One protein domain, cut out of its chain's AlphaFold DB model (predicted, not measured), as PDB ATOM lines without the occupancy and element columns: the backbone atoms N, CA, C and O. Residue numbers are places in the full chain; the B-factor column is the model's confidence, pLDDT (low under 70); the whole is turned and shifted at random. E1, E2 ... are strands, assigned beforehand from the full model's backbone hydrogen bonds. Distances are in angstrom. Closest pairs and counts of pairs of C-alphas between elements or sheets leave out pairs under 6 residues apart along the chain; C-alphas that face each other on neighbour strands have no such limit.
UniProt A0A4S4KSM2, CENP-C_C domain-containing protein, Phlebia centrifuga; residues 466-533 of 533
ATOM      1  N   MET A 466     157.501 146.491 174.635       84.62
ATOM      2  CA  MET A 466     156.144 146.796 175.085       84.62
ATOM      3  C   MET A 466     155.467 145.577 175.720       84.62
ATOM      4  O   MET A 466     154.425 145.731 176.363       84.62
ATOM      5  N   VAL A 467     156.062 144.386 175.580       87.50
ATOM      6  CA  VAL A 467     155.548 143.157 176.184       87.50
ATOM      7  C   VAL A 467     155.803 143.207 177.685       87.50
ATOM      8  O   VAL A 467     156.936 143.164 178.158       87.50
ATOM      9  N   ARG A 468     154.717 143.314 178.443       88.12
ATOM     10  CA  ARG A 468     154.660 143.199 179.897       88.12
ATOM     11  C   ARG A 468     153.659 142.103 180.214       88.12
ATOM     12  O   ARG A 468     152.458 142.355 180.330       88.12
ATOM     13  N   THR A 469     154.163 140.880 180.300       87.69
ATOM     14  CA  THR A 469     153.338 139.730 180.645       87.69
ATOM     15  C   THR A 469     152.814 139.893 182.073       87.69
ATOM     16  O   THR A 469     153.563 140.246 182.986       87.69
ATOM     17  N   ARG A 470     151.504 139.706 182.265       87.88
ATOM     18  CA  ARG A 470     150.883 139.734 183.593       87.88
ATOM     19  C   ARG A 470     150.677 138.292 184.066       87.88
ATOM     20  O   ARG A 470     150.313 137.454 183.236       87.88
ATOM     21  N   PRO A 471     150.942 137.977 185.344       87.88
ATOM     22  CA  PRO A 471     150.621 136.662 185.884       87.88
ATOM     23  C   PRO A 471     149.103 136.469 185.847       87.88
ATOM     24  O   PRO A 471     148.358 137.391 186.186       87.88
ATOM     25  N   ALA A 472     148.648 135.304 185.391       84.38
ATOM     26  CA  ALA A 472     147.230 134.975 185.430       84.38
ATOM     27  C   ALA A 472     146.796 134.675 186.871       84.38
ATOM     28  O   ALA A 472     147.567 134.112 187.652       84.38
ATOM     29  N   ALA A 473     145.561 135.048 187.216       69.69
ATOM     30  CA  ALA A 473     144.967 134.705 188.499       69.69
ATOM     31  C   ALA A 473     145.020 133.177 188.664       69.69
ATOM     32  O   ALA A 473     144.455 132.436 187.863       69.69
ATOM     33  N   ASN A 474     145.753 132.723 189.680       68.56
ATOM     34  CA  ASN A 474     145.836 131.329 190.127       68.56
ATOM     35  C   ASN A 474     146.702 130.367 189.303       68.56
ATOM     36  O   ASN A 474     146.657 129.166 189.563       68.56
ATOM     37  N   ALA A 475     147.511 130.840 188.352       65.56
ATOM     38  CA  ALA A 475     148.338 129.930 187.568       65.56
ATOM     39  C   ALA A 475     149.757 130.446 187.328       65.56
ATOM     40  O   ALA A 475     149.978 131.631 187.077       65.56
ATOM     41  N   ASP A 476     150.707 129.511 187.322       84.81
ATOM     42  CA  ASP A 476     152.124 129.735 187.028       84.81
ATOM     43  C   ASP A 476     152.358 130.021 185.537       84.81
ATOM     44  O   ASP A 476     153.280 129.489 184.931       84.81
ATOM     45  N   PHE A 477     151.513 130.821 184.888       89.88
ATOM     46  CA  PHE A 477     151.740 131.295 183.530       89.88
ATOM     47  C   PHE A 477     151.470 132.790 183.433       89.88
ATOM     48  O   PHE A 477     150.618 133.357 184.119       89.88
ATOM     49  N   PHE A 478     152.192 133.432 182.526       91.62
ATOM     50  CA  PHE A 478     152.042 134.846 182.249       91.62
ATOM     51  C   PHE A 478     151.404 135.029 180.880       91.62
ATOM     52  O   PHE A 478     151.846 134.444 179.888       91.62
ATOM     53  N   PHE A 479     150.379 135.864 180.810       91.31
ATOM     54  CA  PHE A 479     149.667 136.148 179.573       91.31
ATOM     55  C   PHE A 479     149.537 137.653 179.368       91.31
ATOM     56  O   PHE A 479     149.378 138.428 180.312       91.31
ATOM     57  N   GLN A 480     149.614 138.078 178.112       92.00
ATOM     58  CA  GLN A 480     149.271 139.435 177.717       92.00
ATOM     59  C   GLN A 480     148.557 139.413 176.373       92.00
ATOM     60  O   GLN A 480     149.093 138.909 175.383       92.00
ATOM     61  N   LYS A 481     147.366 140.013 176.328       91.31
ATOM     62  CA  LYS A 481     146.681 140.324 175.074       91.31
ATOM     63  C   LYS A 481     147.412 141.482 174.394       91.31
ATOM     64  O   LYS A 481     147.642 142.522 175.005       91.31
ATOM     65  N   ILE A 482     147.812 141.263 173.149       91.56
ATOM     66  CA  ILE A 482     148.609 142.204 172.356       91.56
ATOM     67  C   ILE A 482     147.712 142.911 171.343       91.56
ATOM     68  O   ILE A 482     147.743 144.133 171.238       91.56
ATOM     69  N   PHE A 483     146.892 142.139 170.632       91.75
ATOM     70  CA  PHE A 483     145.929 142.649 169.668       91.75
ATOM     71  C   PHE A 483     144.548 142.081 169.969       91.75
ATOM     72  O   PHE A 483     144.397 140.905 170.305       91.75
ATOM     73  N   GLY A 484     143.532 142.922 169.842       89.81
ATOM     74  CA  GLY A 484     142.135 142.521 169.806       89.81
ATOM     75  C   GLY A 484     141.462 143.301 168.698       89.81
ATOM     76  O   GLY A 484     141.553 144.524 168.690       89.81
ATOM     77  N   ASP A 485     140.835 142.597 167.767       88.62
ATOM     78  CA  ASP A 485     139.966 143.204 166.771       88.62
ATOM     79  C   ASP A 485     138.527 142.803 167.081       88.62
ATOM     80  O   ASP A 485     138.081 141.702 166.730       88.62
ATOM     81  N   LYS A 486     137.849 143.696 167.815       82.81
ATOM     82  CA  LYS A 486     136.493 143.510 168.345       82.81
ATOM     83  C   LYS A 486     136.338 142.103 168.950       82.81
ATOM     84  O   LYS A 486     137.139 141.711 169.803       82.81
ATOM     85  N   ASP A 487     135.386 141.334 168.424       84.62
ATOM     86  CA  ASP A 487     135.044 139.977 168.858       84.62
ATOM     87  C   ASP A 487     135.561 138.883 167.909       84.62
ATOM     88  O   ASP A 487     135.370 137.695 168.162       84.62
ATOM     89  N   PHE A 488     136.200 139.249 166.793       86.19
ATOM     90  CA  PHE A 488     136.563 138.281 165.751       86.19
ATOM     91  C   PHE A 488     137.916 137.624 165.991       86.19
ATOM     92  O   PHE A 488     138.100 136.445 165.684       86.19
ATOM     93  N   MET A 489     138.889 138.387 166.491       91.12
ATOM     94  CA  MET A 489     140.245 137.885 166.658       91.12
ATOM     95  C   MET A 489     140.937 138.552 167.838       91.12
ATOM     96  O   MET A 489     140.961 139.774 167.971       91.12
ATOM     97  N   ALA A 490     141.587 137.738 168.660       92.00
ATOM     98  CA  ALA A 490     142.517 138.202 169.673       92.00
ATOM     99  C   ALA A 490     143.850 137.474 169.505       92.00
ATOM    100  O   ALA A 490     143.892 136.261 169.302       92.00
ATOM    101  N   ALA A 491     144.941 138.222 169.609       93.44
ATOM    102  CA  ALA A 491     146.293 137.692 169.623       93.44
ATOM    103  C   ALA A 491     147.007 138.163 170.890       93.44
ATOM    104  O   ALA A 491     146.820 139.285 171.366       93.44
ATOM    105  N   GLY A 492     147.846 137.300 171.442       92.94
ATOM    106  CA  GLY A 492     148.569 137.578 172.669       92.94
ATOM    107  C   GLY A 492     149.833 136.748 172.777       92.94
ATOM    108  O   GLY A 492     150.059 135.828 171.989       92.94
ATOM    109  N   MET A 493     150.646 137.083 173.770       92.69
ATOM    110  CA  MET A 493     151.825 136.314 174.133       92.69
ATOM    111  C   MET A 493     151.554 135.548 175.421       92.69
ATOM    112  O   MET A 493     151.066 136.108 176.405       92.69
ATOM    113  N   LEU A 494     151.881 134.260 175.392       92.31
ATOM    114  CA  LEU A 494     151.812 133.356 176.530       92.31
ATOM    115  C   LEU A 494     153.237 132.932 176.884       92.31
ATOM    116  O   LEU A 494     153.952 132.402 176.035       92.31
ATOM    117  N   SER A 495     153.638 133.166 178.128       93.25
ATOM    118  CA  SER A 495     154.917 132.734 178.679       93.25
ATOM    119  C   SER A 495     154.653 131.762 179.818       93.25
ATOM    120  O   SER A 495     153.989 132.104 180.796       93.25
ATOM    121  N   ILE A 496     155.147 130.536 179.664       92.69
ATOM    122  CA  ILE A 496     155.063 129.498 180.686       92.69
ATOM    123  C   ILE A 496     156.492 129.304 181.222       92.69
ATOM    124  O   ILE A 496     157.376 128.952 180.435       92.69
ATOM    125  N   PRO A 497     156.754 129.589 182.510       92.38
ATOM    126  CA  PRO A 497     158.035 129.318 183.141       92.38
ATOM    127  C   PRO A 497     158.337 127.808 183.118       92.38
ATOM    128  O   PRO A 497     157.426 126.991 182.963       92.38
ATOM    129  N   PRO A 498     159.608 127.400 183.273       91.44
ATOM    130  CA  PRO A 498     159.953 125.985 183.353       91.44
ATOM    131  C   PRO A 498     159.177 125.313 184.492       91.44
ATOM    132  O   PRO A 498     159.083 125.864 185.585       91.44
ATOM    133  N   ASN A 499     158.632 124.125 184.221       88.12
ATOM    134  CA  ASN A 499     157.739 123.361 185.107       88.12
ATOM    135  C   ASN A 499     156.359 123.994 185.367       88.12
ATOM    136  O   ASN A 499     155.568 123.402 186.095       88.12
ATOM    137  N   GLY A 500     156.047 125.143 184.763       88.31
ATOM    138  CA  GLY A 500     154.708 125.717 184.810       88.31
ATOM    139  C   GLY A 500     153.722 124.888 183.989       88.31
ATOM    140  O   GLY A 500     154.045 124.399 182.901       88.31
ATOM    141  N   GLU A 501     152.498 124.758 184.489       89.38
ATOM    142  CA  GLU A 501     151.407 124.094 183.785       89.38
ATOM    143  C   GLU A 501     150.258 125.076 183.559       89.38
ATOM    144  O   GLU A 501     149.830 125.802 184.456       89.38
ATOM    145  N   LYS A 502     149.740 125.095 182.329       88.94
ATOM    146  CA  LYS A 502     148.494 125.792 182.028       88.94
ATOM    147  C   LYS A 502     147.336 124.801 182.202       88.94
ATOM    148  O   LYS A 502     147.339 123.786 181.500       88.94
ATOM    149  N   PRO A 503     146.320 125.101 183.033       88.81
ATOM    150  CA  PRO A 503     145.198 124.199 183.245       88.81
ATOM    151  C   PRO A 503     144.423 123.938 181.949       88.81
ATOM    152  O   PRO A 503     144.401 124.753 181.009       88.81
ATOM    153  N   THR A 504     143.776 122.772 181.910       88.38
ATOM    154  CA  THR A 504     142.928 122.369 180.785       88.38
ATOM    155  C   THR A 504     141.736 123.315 180.713       88.38
ATOM    156  O   THR A 504     140.919 123.352 181.622       88.38
ATOM    157  N   LYS A 505     141.636 124.077 179.618       86.69
ATOM    158  CA  LYS A 505     140.519 124.991 179.359       86.69
ATOM    159  C   LYS A 505     139.758 124.520 178.127       86.69
ATOM    160  O   LYS A 505     140.372 124.254 177.091       86.69
ATOM    161  N   GLY A 506     138.435 124.422 178.245       88.69
ATOM    162  CA  GLY A 506     137.557 124.131 177.116       88.69
ATOM    163  C   GLY A 506     137.614 125.255 176.084       88.69
ATOM    164  O   GLY A 506     137.657 126.431 176.442       88.69
ATOM    165  N   THR A 507     137.629 124.906 174.798       88.44
ATOM    166  CA  THR A 507     137.738 125.915 173.738       88.44
ATOM    167  C   THR A 507     136.427 126.650 173.457       88.44
ATOM    168  O   THR A 507     136.462 127.729 172.873       88.44
ATOM    169  N   LYS A 508     135.287 126.097 173.902       88.19
ATOM    170  CA  LYS A 508     133.933 126.571 173.564       88.19
ATOM    171  C   LYS A 508     133.828 126.806 172.045       88.19
ATOM    172  O   LYS A 508     134.225 125.921 171.286       88.19
ATOM    173  N   ASP A 509     133.375 127.985 171.623       89.00
ATOM    174  CA  ASP A 509     133.229 128.377 170.214       89.00
ATOM    175  C   ASP A 509     134.496 129.023 169.618       89.00
ATOM    176  O   ASP A 509     134.530 129.384 168.442       89.00
ATOM    177  N   ASN A 510     135.569 129.148 170.405       89.69
ATOM    178  CA  ASN A 510     136.805 129.792 169.978       89.69
ATOM    179  C   ASN A 510     137.786 128.791 169.360       89.69
ATOM    180  O   ASN A 510     137.980 127.677 169.850       89.69
ATOM    181  N   THR A 511     138.482 129.219 168.305       90.06
ATOM    182  CA  THR A 511     139.594 128.460 167.718       90.06
ATOM    183  C   THR A 511     140.918 129.079 168.145       90.06
ATOM    184  O   THR A 511     141.241 130.198 167.757       90.06
ATOM    185  N   PHE A 512     141.709 128.342 168.926       90.38
ATOM    186  CA  PHE A 512     143.026 128.794 169.376       90.38
ATOM    187  C   PHE A 512     144.134 128.294 168.452       90.38
ATOM    188  O   PHE A 512     144.198 127.110 168.119       90.38
ATOM    189  N   ILE A 513     145.046 129.195 168.087       92.56
ATOM    190  CA  ILE A 513     146.255 128.881 167.322       92.56
ATOM    191  C   ILE A 513     147.454 129.254 168.189       92.56
ATOM    192  O   ILE A 513     147.619 130.412 168.563       92.56
ATOM    193  N   PHE A 514     148.299 128.273 168.498       92.69
ATOM    194  CA  PHE A 514     149.531 128.488 169.254       92.69
ATOM    195  C   PHE A 514     150.737 128.386 168.325       92.69
ATOM    196  O   PHE A 514     150.894 127.404 167.599       92.69
ATOM    197  N   TYR A 515     151.602 129.395 168.379       94.12
ATOM    198  CA  TYR A 515     152.896 129.399 167.708       94.12
ATOM    199  C   TYR A 515     154.001 129.420 168.763       94.12
ATOM    200  O   TYR A 515     154.083 130.346 169.567       94.12
ATOM    201  N   LEU A 516     154.826 128.373 168.782       93.69
ATOM    202  CA  LEU A 516     155.906 128.235 169.751       93.69
ATOM    203  C   LEU A 516     157.153 128.952 169.226       93.69
ATOM    204  O   LEU A 516     157.752 128.514 168.244       93.69
ATOM    205  N   VAL A 517     157.511 130.060 169.879       91.50
ATOM    206  CA  VAL A 517     158.684 130.880 169.532       91.50
ATOM    207  C   VAL A 517     159.955 130.303 170.155       91.50
ATOM    208  O   VAL A 517     160.961 130.138 169.471       91.50
ATOM    209  N   GLU A 518     159.897 129.957 171.441       90.06
ATOM    210  CA  GLU A 518     161.036 129.457 172.211       90.06
ATOM    211  C   GLU A 518     160.595 128.358 173.188       90.06
ATOM    212  O   GLU A 518     159.492 128.401 173.734       90.06
ATOM    213  N   GLY A 519     161.468 127.368 173.402       92.81
ATOM    214  CA  GLY A 519     161.285 126.307 174.391       92.81
ATOM    215  C   GLY A 519     160.671 125.017 173.847       92.81
ATOM    216  O   GLY A 519     160.782 124.686 172.665       92.81
ATOM    217  N   ALA A 520     160.060 124.249 174.745       92.00
ATOM    218  CA  ALA A 520     159.355 123.013 174.437       92.00
ATOM    219  C   ALA A 520     158.139 122.884 175.359       92.00
ATOM    220  O   ALA A 520     158.230 123.172 176.549       92.00
ATOM    221  N   VAL A 521     157.006 122.452 174.805       92.62
ATOM    222  CA  VAL A 521     155.746 122.303 175.542       92.62
ATOM    223  C   VAL A 521     155.150 120.939 175.224       92.62
ATOM    224  O   VAL A 521     155.129 120.519 174.065       92.62
ATOM    225  N   ASN A 522     154.654 120.249 176.250       91.81
ATOM    226  CA  ASN A 522     153.803 119.080 176.070       91.81
ATOM    227  C   ASN A 522     152.347 119.545 175.966       91.81
ATOM    228  O   ASN A 522     151.835 120.190 176.877       91.81
ATOM    229  N   PHE A 523     151.690 119.247 174.849       90.50
ATOM    230  CA  PHE A 523     150.339 119.718 174.567       90.50
ATOM    231  C   PHE A 523     149.383 118.542 174.384       90.50
ATOM    232  O   PHE A 523     149.629 117.642 173.578       90.50
ATOM    233  N   LYS A 524     148.267 118.571 175.119       90.62
ATOM    234  CA  LYS A 524     147.225 117.545 175.076       90.62
ATOM    235  C   LYS A 524     145.905 118.161 174.624       90.62
ATOM    236  O   LYS A 524     145.369 119.040 175.287       90.62
ATOM    237  N   VAL A 525     145.360 117.645 173.525       89.62
ATOM    238  CA  VAL A 525     144.004 117.970 173.058       89.62
ATOM    239  C   VAL A 525     143.087 116.811 173.406       89.62
ATOM    240  O   VAL A 525     143.340 115.677 172.998       89.62
ATOM    241  N   VAL A 526     142.028 117.088 174.163       85.81
ATOM    242  CA  VAL A 526     140.998 116.101 174.489       85.81
ATOM    243  C   VAL A 526     139.764 116.395 173.651       85.81
ATOM    244  O   VAL A 526     139.165 117.459 173.765       85.81
ATOM    245  N   PHE A 527     139.375 115.437 172.812       79.00
ATOM    246  CA  PHE A 527     138.119 115.501 172.073       79.00
ATOM    247  C   PHE A 527     137.011 114.895 172.934       79.00
ATOM    248  O   PHE A 527     136.917 113.673 173.070       79.00
ATOM    249  N   ALA A 528     136.180 115.744 173.530       69.88
ATOM    250  CA  ALA A 528     134.962 115.295 174.188       69.88
ATOM    251  C   ALA A 528     133.918 114.959 173.112       69.88
ATOM    252  O   ALA A 528     133.247 115.836 172.571       69.88
ATOM    253  N   TYR A 529     133.790 113.676 172.770       66.31
ATOM    254  CA  TYR A 529     132.662 113.208 171.970       66.31
ATOM    255  C   TYR A 529     131.419 113.196 172.854       66.31
ATOM    256  O   TYR A 529     131.170 112.236 173.583       66.31
ATOM    257  N   VAL A 530     130.620 114.258 172.774       63.38
ATOM    258  CA  VAL A 530     129.262 114.236 173.314       63.38
ATOM    259  C   VAL A 530     128.462 113.261 172.451       63.38
ATOM    260  O   VAL A 530     128.049 113.586 171.335       63.38
ATOM    261  N   ARG A 531     128.280 112.026 172.935       54.97
ATOM    262  CA  ARG A 531     127.260 111.125 172.390       54.97
ATOM    263  C   ARG A 531     125.920 111.810 172.633       54.97
ATOM    264  O   ARG A 531     125.472 111.882 173.771       54.97
ATOM    265  N   LYS A 532     125.322 112.353 171.569       55.12
ATOM    266  CA  LYS A 532     123.924 112.782 171.619       55.12
ATOM    267  C   LYS A 532     123.077 111.559 172.016       55.12
ATOM    268  O   LYS A 532     123.301 110.508 171.406       55.12
ATOM    269  N   PRO A 533     122.220 111.674 173.045       60.00
ATOM    270  CA  PRO A 533     121.318 110.599 173.449       60.00
ATOM    271  C   PRO A 533     120.345 110.216 172.332       60.00
ATOM    272  O   PRO A 533     120.015 111.097 171.498       60.00
TER     273      PRO A 533
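This is residues 466 to 533 of the 533 residues of the protein "CENP-C_C domain-containing protein" of Phlebia centrifuga (UniProt A0A4S4KSM2). With little regular structure, this is one two-stranded hairpin, E1 and E2, followed by a long unnamed stretch, residues 496 to 533, that winds in wide loops and ends in an extended tail. Before the hairpin, residues 470 to 471 fold back to pair with E1. The printed part has 68 residues, with no named helix and two named strands, E1 then E2, in one antiparallel sheet; the class is all strand, with 15 residues in named elements. It is loose, with a radius of gyration of the C-alphas of 14.3 A and spans of 49 by 33 by 24 A.

E1, residues 478 to 485, is 21.3 A long and begins at C-alpha (152.042, 134.846, 182.249). E2, residues 489 to 495, is 19.7 A long and ends at C-alpha (154.917, 132.734, 178.679).

E1 and E2 form a hairpin with a tight link, antiparallel at 163 degrees between directions. C-alphas 481 and 492 face each other at 4.1 A. N 478 and O 495 are within hydrogen-bond range at 2.8 A, as are N 491 and O 483 at 2.8 A. Residues 470 to 471 pair antiparallel with residues 478 to 479 of E1.

The C-alphas of Met 466 and Pro 533, the two farthest apart, are 50.3 A apart. The printed part has no cut. Confidence is low, with pLDDT under 70, at residues 473 to 475 and 528 to 533.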